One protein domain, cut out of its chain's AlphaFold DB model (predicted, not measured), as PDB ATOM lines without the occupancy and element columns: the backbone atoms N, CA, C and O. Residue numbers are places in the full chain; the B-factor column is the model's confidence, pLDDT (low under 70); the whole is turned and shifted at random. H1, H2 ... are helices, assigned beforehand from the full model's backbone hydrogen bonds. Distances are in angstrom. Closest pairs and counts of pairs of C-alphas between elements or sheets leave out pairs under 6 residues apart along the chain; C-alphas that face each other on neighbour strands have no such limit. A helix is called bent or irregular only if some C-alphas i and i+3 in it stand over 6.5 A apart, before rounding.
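What this domain is: This is residues 58 to 114 of the 114 residues of the protein "Hypothetical protein" of Adineta ricciae (UniProt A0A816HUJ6). One long helix, H2, makes the length of this rod, and the short helix H1 packs beside residues 88 to 92 of it, the two forming a lopsided helical hairpin. Residues 70 to 82 fold the chain back between them, and residues 100 to 114, of which 100 to 112 belong to H2, stick out free of the rest. The printed part has 57 residues with two named helices, H1 then H2, and no named strand; the class is all helix. It is extended, with a radius of gyration of the C-alphas of 15.8 A, and spans 55 by 20 by 14 A.

How they stand to each other: H1, residues 64 to 69, and H2, residues 83 to 112, form a helical hairpin joined by a long link of 13 residues. They touch, H2 with residues 88 to 92 alone, and the closest C-alphas of the two are those of Ile 67 and Asn 88, 5.6 A apart. They run opposite ways at a shallow tilt of 11 degrees. Every O i to N i+4 pair is within hydrogen-bond range in H1, and 24 of 26 are in H2.

Where its parts are: H1 begins at C-alpha 64 at (-26.208, -30.001, 20.634) and measures 8.6 A from first to last C-alpha. H2 begins at C-alpha 83 at (-42.185, -31.091, 12.238) and ends at C-alpha 112 at (-4.280, -18.492, -0.366), 41.9 A away. H2 is irregular, with C-alphas 85 and 88 7.4 A apart, and has a kink of 26 degrees near residue 90.

The domain as a whole: The two C-alphas farthest apart are those of Arg 77 and Asn 114, at 55.0 A. Without the residues that stand free, the body of 42 residues spans 32 by 16 by 12 A. The printed part has no cut and ends at the chain's last residue, 114. The mean pLDDT of the printed part is 90.2, and residues 110 to 114 are under 70.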
ATOM      1  N   SER A  58     -23.698 -19.715  13.527       92.44
ATOM      2  CA  SER A  58     -23.342 -19.213  14.860       92.44
ATOM      3  C   SER A  58     -24.557 -19.131  15.790       92.44
ATOM      4  O   SER A  58     -24.474 -18.572  16.880       92.44
ATOM      5  N   SER A  59     -25.704 -19.659  15.355       93.69
ATOM      6  CA  SER A  59     -26.949 -19.623  16.117       93.69
ATOM      7  C   SER A  59     -27.114 -20.853  17.013       93.69
ATOM      8  O   SER A  59     -26.476 -21.889  16.812       93.69
ATOM      9  N   ILE A  60     -28.060 -20.776  17.950       95.31
ATOM     10  CA  ILE A  60     -28.448 -21.906  18.806       95.31
ATOM     11  C   ILE A  60     -28.921 -23.129  18.006       95.31
ATOM     12  O   ILE A  60     -28.873 -24.243  18.515       95.31
ATOM     13  N   PHE A  61     -29.346 -22.945  16.753       95.00
ATOM     14  CA  PHE A  61     -29.931 -24.001  15.931       95.00
ATOM     15  C   PHE A  61     -28.964 -25.128  15.581       95.00
ATOM     16  O   PHE A  61     -29.405 -26.236  15.291       95.00
ATOM     17  N   ILE A  62     -27.659 -24.865  15.634       96.44
ATOM     18  CA  ILE A  62     -26.633 -25.888  15.417       96.44
ATOM     19  C   ILE A  62     -26.072 -26.462  16.722       96.44
ATOM     20  O   ILE A  62     -25.173 -27.296  16.683       96.44
ATOM     21  N   SER A  63     -26.557 -26.000  17.878       96.69
ATOM     22  CA  SER A  63     -26.064 -26.468  19.172       96.69
ATOM     23  C   SER A  63     -26.620 -27.852  19.510       96.69
ATOM     24  O   SER A  63     -27.792 -28.152  19.265       96.69
ATOM     25  N   GLU A  64     -25.790 -28.682  20.143       96.50
ATOM     26  CA  GLU A  64     -26.208 -30.001  20.634       96.50
ATOM     27  C   GLU A  64     -27.349 -29.906  21.651       96.50
ATOM     28  O   GLU A  64     -28.234 -30.761  21.679       96.50
ATOM     29  N   GLU A  65     -27.366 -28.847  22.465       97.50
ATOM     30  CA  GLU A  65     -28.444 -28.597  23.419       97.50
ATOM     31  C   GLU A  65     -29.788 -28.456  22.699       97.50
ATOM     32  O   GLU A  65     -30.710 -29.220  22.989       97.50
ATOM     33  N   TRP A  66     -29.875 -27.558  21.711       96.62
ATOM     34  CA  TRP A  66     -31.079 -27.365  20.903       96.62
ATOM     35  C   TRP A  66     -31.499 -28.654  20.196       96.62
ATOM     36  O   TRP A  66     -32.639 -29.097  20.329       96.62
ATOM     37  N   ILE A  67     -30.567 -29.305  19.499       97.38
ATOM     38  CA  ILE A  67     -30.834 -30.541  18.757       97.38
ATOM     39  C   ILE A  67     -31.403 -31.618  19.686       97.38
ATOM     40  O   ILE A  67     -32.378 -32.288  19.335       97.38
ATOM     41  N   ARG A  68     -30.839 -31.772  20.886       96.38
ATOM     42  CA  ARG A  68     -31.301 -32.751  21.870       96.38
ATOM     43  C   ARG A  68     -32.719 -32.458  22.356       96.38
ATOM     44  O   ARG A  68     -33.477 -33.409  22.523       96.38
ATOM     45  N   THR A  69     -33.108 -31.190  22.529       95.88
ATOM     46  CA  THR A  69     -34.495 -30.848  22.914       95.88
ATOM     47  C   THR A  69     -35.534 -31.266  21.873       95.88
ATOM     48  O   THR A  69     -36.691 -31.489  22.217       95.88
ATOM     49  N   LEU A  70     -35.123 -31.425  20.613       95.38
ATOM     50  CA  LEU A  70     -35.993 -31.843  19.514       95.38
ATOM     51  C   LEU A  70     -36.116 -33.367  19.383       95.38
ATOM     52  O   LEU A  70     -36.820 -33.844  18.493       95.38
ATOM     53  N   TYR A  71     -35.404 -34.149  20.200       94.69
ATOM     54  CA  TYR A  71     -35.496 -35.603  20.145       94.69
ATOM     55  C   TYR A  71     -36.841 -36.090  20.694       94.69
ATOM     56  O   TYR A  71     -37.226 -35.765  21.817       94.69
ATOM     57  N   LEU A  72     -37.527 -36.919  19.909       93.12
ATOM     58  CA  LEU A  72     -38.823 -37.490  20.248       93.12
ATOM     59  C   LEU A  72     -38.767 -39.013  20.093       93.12
ATOM     60  O   LEU A  72     -38.687 -39.521  18.976       93.12
ATOM     61  N   SER A  73     -38.816 -39.743  21.211       91.31
ATOM     62  CA  SER A  73     -38.699 -41.212  21.223       91.31
ATOM     63  C   SER A  73     -39.841 -41.911  20.478       91.31
ATOM     64  O   SER A  73     -39.616 -42.907  19.798       91.31
ATOM     65  N   ASP A  74     -41.049 -41.348  20.546       91.69
ATOM     66  CA  ASP A  74     -42.268 -41.915  19.958       91.69
ATOM     67  C   ASP A  74     -42.665 -41.210  18.651       91.69
ATOM     68  O   ASP A  74     -43.849 -41.014  18.367       91.69
ATOM     69  N   ALA A  75     -41.687 -40.789  17.844       88.06
ATOM     70  CA  ALA A  75     -41.940 -40.057  16.600       88.06
ATOM     71  C   ALA A  75     -42.877 -40.813  15.633       88.06
ATOM     72  O   ALA A  75     -43.658 -40.186  14.925       88.06
ATOM     73  N   SER A  76     -42.872 -42.151  15.661       87.81
ATOM     74  CA  SER A  76     -43.747 -43.004  14.840       87.81
ATOM     75  C   SER A  76     -45.243 -42.875  15.152       87.81
ATOM     76  O   SER A  76     -46.066 -43.310  14.350       87.81
ATOM     77  N   ARG A  77     -45.617 -42.277  16.294       93.19
ATOM     78  CA  ARG A  77     -47.021 -41.989  16.643       93.19
ATOM     79  C   ARG A  77     -47.581 -40.765  15.918       93.19
ATOM     80  O   ARG A  77     -48.789 -40.546  15.955       93.19
ATOM     81  N   TYR A  78     -46.722 -39.967  15.292       91.81
ATOM     82  CA  TYR A  78     -47.088 -38.735  14.605       91.81
ATOM     83  C   TYR A  78     -46.980 -38.915  13.088       91.81
ATOM     84  O   TYR A  78     -46.287 -39.803  12.590       91.81
ATOM     85  N   GLY A  79     -47.688 -38.071  12.338       91.62
ATOM     86  CA  GLY A  79     -47.595 -38.070  10.879       91.62
ATOM     87  C   GLY A  79     -46.212 -37.628  10.398       91.62
ATOM     88  O   GLY A  79     -45.543 -36.835  11.052       91.62
ATOM     89  N   THR A  80     -45.804 -38.076   9.212       85.81
ATOM     90  CA  THR A  80     -44.492 -37.750   8.617       85.81
ATOM     91  C   THR A  80     -44.300 -36.267   8.284       85.81
ATOM     92  O   THR A  80     -43.172 -35.820   8.108       85.81
ATOM     93  N   LEU A  81     -45.391 -35.499   8.190       90.25
ATOM     94  CA  LEU A  81     -45.367 -34.045   7.992       90.25
ATOM     95  C   LEU A  81     -45.317 -33.263   9.312       90.25
ATOM     96  O   LEU A  81     -45.221 -32.037   9.300       90.25
ATOM     97  N   ASP A  82     -45.409 -33.948  10.453       93.50
ATOM     98  CA  ASP A  82     -45.265 -33.309  11.751       93.50
ATOM     99  C   ASP A  82     -43.799 -32.936  11.955       93.50
ATOM    100  O   ASP A  82     -42.930 -33.805  12.050       93.50
ATOM    101  N   PHE A  83     -43.528 -31.635  12.049       93.06
ATOM    102  CA  PHE A  83     -42.185 -31.091  12.238       93.06
ATOM    103  C   PHE A  83     -41.414 -31.798  13.358       93.06
ATOM    104  O   PHE A  83     -40.218 -32.034  13.222       93.06
ATOM    105  N   ARG A  84     -42.082 -32.201  14.444       91.81
ATOM    106  CA  ARG A  84     -41.433 -32.857  15.589       91.81
ATOM    107  C   ARG A  84     -40.802 -34.201  15.222       91.81
ATOM    108  O   ARG A  84     -39.871 -34.633  15.894       91.81
ATOM    109  N   THR A  85     -41.273 -34.846  14.157       94.06
ATOM    110  CA  THR A  85     -40.720 -36.118  13.672       94.06
ATOM    111  C   THR A  85     -39.436 -35.937  12.866       94.06
ATOM    112  O   THR A  85     -38.589 -36.826  12.870       94.06
ATOM    113  N   THR A  86     -39.251 -34.783  12.215       93.38
ATOM    114  CA  THR A  86     -38.108 -34.521  11.322       93.38
ATOM    115  C   THR A  86     -37.121 -33.496  11.871       93.38
ATOM    116  O   THR A  86     -35.977 -33.452  11.414       93.38
ATOM    117  N   ALA A  87     -37.529 -32.678  12.845       95.00
ATOM    118  CA  ALA A  87     -36.755 -31.550  13.349       95.00
ATOM    119  C   ALA A  87     -35.367 -31.984  13.829       95.00
ATOM    120  O   ALA A  87     -34.365 -31.460  13.352       95.00
ATOM    121  N   ASN A  88     -35.279 -32.997  14.697       95.50
ATOM    122  CA  ASN A  88     -33.992 -33.476  15.208       95.50
ATOM    123  C   ASN A  88     -32.999 -33.808  14.076       95.50
ATOM    124  O   ASN A  88     -31.862 -33.342  14.098       95.50
ATOM    125  N   SER A  89     -33.437 -34.558  13.060       94.81
ATOM    126  CA  SER A  89     -32.603 -34.901  11.900       94.81
ATOM    127  C   SER A  89     -32.253 -33.695  11.027       94.81
ATOM    128  O   SER A  89     -31.118 -33.583  10.570       94.81
ATOM    129  N   GLN A  90     -33.192 -32.771  10.818       96.38
ATOM    130  CA  GLN A  90     -32.976 -31.576   9.999       96.38
ATOM    131  C   GLN A  90     -31.955 -30.628  10.639       96.38
ATOM    132  O   GLN A  90     -31.057 -30.146   9.954       96.38
ATOM    133  N   PHE A  91     -32.033 -30.405  11.953       97.56
ATOM    134  CA  PHE A  91     -31.068 -29.554  12.655       97.56
ATOM    135  C   PHE A  91     -29.694 -30.225  12.814       97.56
ATOM    136  O   PHE A  91     -28.678 -29.543  12.708       97.56
ATOM    137  N   LYS A  92     -29.622 -31.560  12.940       97.44
ATOM    138  CA  LYS A  92     -28.348 -32.303  12.827       97.44
ATOM    139  C   LYS A  92     -27.694 -32.132  11.457       97.44
ATOM    140  O   LYS A  92     -26.483 -31.921  11.365       97.44
ATOM    141  N   LEU A  93     -28.493 -32.214  10.393       97.88
ATOM    142  CA  LEU A  93     -28.023 -31.995   9.029       97.88
ATOM    143  C   LEU A  93     -27.511 -30.558   8.855       97.88
ATOM    144  O   LEU A  93     -26.425 -30.358   8.320       97.88
ATOM    145  N   LEU A  94     -28.249 -29.573   9.367       97.69
ATOM    146  CA  LEU A  94     -27.839 -28.170   9.365       97.69
ATOM    147  C   LEU A  94     -26.504 -27.954  10.096       97.69
ATOM    148  O   LEU A  94     -25.617 -27.302   9.548       97.69
ATOM    149  N   ALA A  95     -26.332 -28.525  11.291       97.75
ATOM    150  CA  ALA A  95     -25.075 -28.448  12.038       97.75
ATOM    151  C   ALA A  95     -23.904 -29.058  11.252       97.75
ATOM    152  O   ALA A  95     -22.833 -28.457  11.157       97.75
ATOM    153  N   SER A  96     -24.133 -30.208  10.611       97.88
ATOM    154  CA  SER A  96     -23.136 -30.877   9.767       97.88
ATOM    155  C   SER A  96     -22.755 -30.032   8.548       97.88
ATOM    156  O   SER A  96     -21.572 -29.907   8.230       97.88
ATOM    157  N   PHE A  97     -23.734 -29.406   7.887       97.31
ATOM    158  CA  PHE A  97     -23.466 -28.489   6.781       97.31
ATOM    159  C   PHE A  97     -22.666 -27.274   7.232       97.31
ATOM    160  O   PHE A  97     -21.690 -26.925   6.579       97.31
ATOM    161  N   CYS A  98     -23.017 -26.674   8.368       96.25
ATOM    162  CA  CYS A  98     -22.272 -25.552   8.925       96.25
ATOM    163  C   CYS A  98     -20.815 -25.910   9.231       96.25
ATOM    164  O   CYS A  98     -19.914 -25.152   8.870       96.25
ATOM    165  N   LEU A  99     -20.578 -27.077   9.835       95.50
ATOM    166  CA  LEU A  99     -19.231 -27.583  10.091       95.50
ATOM    167  C   LEU A  99     -18.444 -27.765   8.786       95.50
ATOM    168  O   LEU A  99     -17.293 -27.338   8.693       95.50
ATOM    169  N   LEU A 100     -19.065 -28.370   7.770       96.12
ATOM    170  CA  LEU A 100     -18.431 -28.585   6.471       96.12
ATOM    171  C   LEU A 100     -18.103 -27.257   5.780       96.12
ATOM    172  O   LEU A 100     -16.976 -27.071   5.335       96.12
ATOM    173  N   SER A 101     -19.050 -26.319   5.734       93.50
ATOM    174  CA  SER A 101     -18.847 -25.004   5.125       93.50
ATOM    175  C   SER A 101     -17.723 -24.226   5.803       93.50
ATOM    176  O   SER A 101     -16.870 -23.677   5.110       93.50
ATOM    177  N   GLN A 102     -17.676 -24.207   7.140       92.62
ATOM    178  CA  GLN A 102     -16.588 -23.555   7.875       92.62
ATOM    179  C   GLN A 102     -15.241 -24.205   7.569       92.62
ATOM    180  O   GLN A 102     -14.278 -23.503   7.275       92.62
ATOM    181  N   LYS A 103     -15.186 -25.541   7.558       92.12
ATOM    182  CA  LYS A 103     -13.965 -26.274   7.226       92.12
ATOM    183  C   LYS A 103     -13.469 -25.942   5.818       92.12
ATOM    184  O   LYS A 103     -12.291 -25.647   5.661       92.12
ATOM    185  N   THR A 104     -14.351 -25.943   4.820       91.69
ATOM    186  CA  THR A 104     -13.993 -25.589   3.438       91.69
ATOM    187  C   THR A 104     -13.475 -24.156   3.335       91.69
ATOM    188  O   THR A 104     -12.468 -23.925   2.675       91.69
ATOM    189  N   ILE A 105     -14.111 -23.194   4.013       88.75
ATOM    190  CA  ILE A 105     -13.656 -21.796   4.015       88.75
ATOM    191  C   ILE A 105     -12.261 -21.683   4.636       88.75
ATOM    192  O   ILE A 105     -11.376 -21.091   4.024       88.75
ATOM    193  N   SER A 106     -12.044 -22.276   5.812       87.19
ATOM    194  CA  SER A 106     -10.747 -22.220   6.491       87.19
ATOM    195  C   SER A 106      -9.642 -22.928   5.707       87.19
ATOM    196  O   SER A 106      -8.520 -22.441   5.674       87.19
ATOM    197  N   GLN A 107      -9.942 -24.053   5.051       84.00
ATOM    198  CA  GLN A 107      -8.975 -24.752   4.199       84.00
ATOM    199  C   GLN A 107      -8.580 -23.911   2.985       84.00
ATOM    200  O   GLN A 107      -7.393 -23.748   2.731       84.00
ATOM    201  N   ASN A 108      -9.551 -23.311   2.297       77.31
ATOM    202  CA  ASN A 108      -9.265 -22.455   1.150       77.31
ATOM    203  C   ASN A 108      -8.469 -21.206   1.562       77.31
ATOM    204  O   ASN A 108      -7.570 -20.797   0.844       77.31
ATOM    205  N   GLN A 109      -8.754 -20.606   2.723       72.94
ATOM    206  CA  GLN A 109      -7.975 -19.469   3.235       72.94
ATOM    207  C   GLN A 109      -6.503 -19.836   3.474       72.94
ATOM    208  O   GLN A 109      -5.621 -19.099   3.051       72.94
ATOM    209  N   LEU A 110      -6.234 -21.011   4.051       64.38
ATOM    210  CA  LEU A 110      -4.867 -21.515   4.236       64.38
ATOM    211  C   LEU A 110      -4.138 -21.796   2.910       64.38
ATOM    212  O   LEU A 110      -2.911 -21.747   2.875       64.38
ATOM    213  N   GLU A 111      -4.859 -22.100   1.830       62.56
ATOM    214  CA  GLU A 111      -4.272 -22.264   0.492       62.56
ATOM    215  C   GLU A 111      -3.901 -20.928  -0.167       62.56
ATOM    216  O   GLU A 111      -2.965 -20.898  -0.955       62.56
ATOM    217  N   PHE A 112      -4.598 -19.831   0.154       61.84
ATOM    218  CA  PHE A 112      -4.280 -18.492  -0.366       61.84
ATOM    219  C   PHE A 112      -3.214 -17.747   0.450       61.84
ATOM    220  O   PHE A 112      -2.606 -16.812  -0.066       61.84
ATOM    221  N   ASP A 113      -3.001 -18.145   1.707       59.06
ATOM    222  CA  ASP A 113      -1.986 -17.568   2.595       59.06
ATOM    223  C   ASP A 113      -0.585 -18.212   2.426       59.06
ATOM    224  O   ASP A 113       0.366 -17.784   3.088       59.06
ATOM    225  N   ASN A 114      -0.444 -19.222   1.552       49.16
ATOM    226  CA  ASN A 114       0.827 -19.849   1.139       49.16
ATOM    227  C   ASN A 114       1.224 -19.445  -0.288       49.16
ATOM    228  O   ASN A 114       2.446 -19.447  -0.564       49.16
TER     229      ASN A 114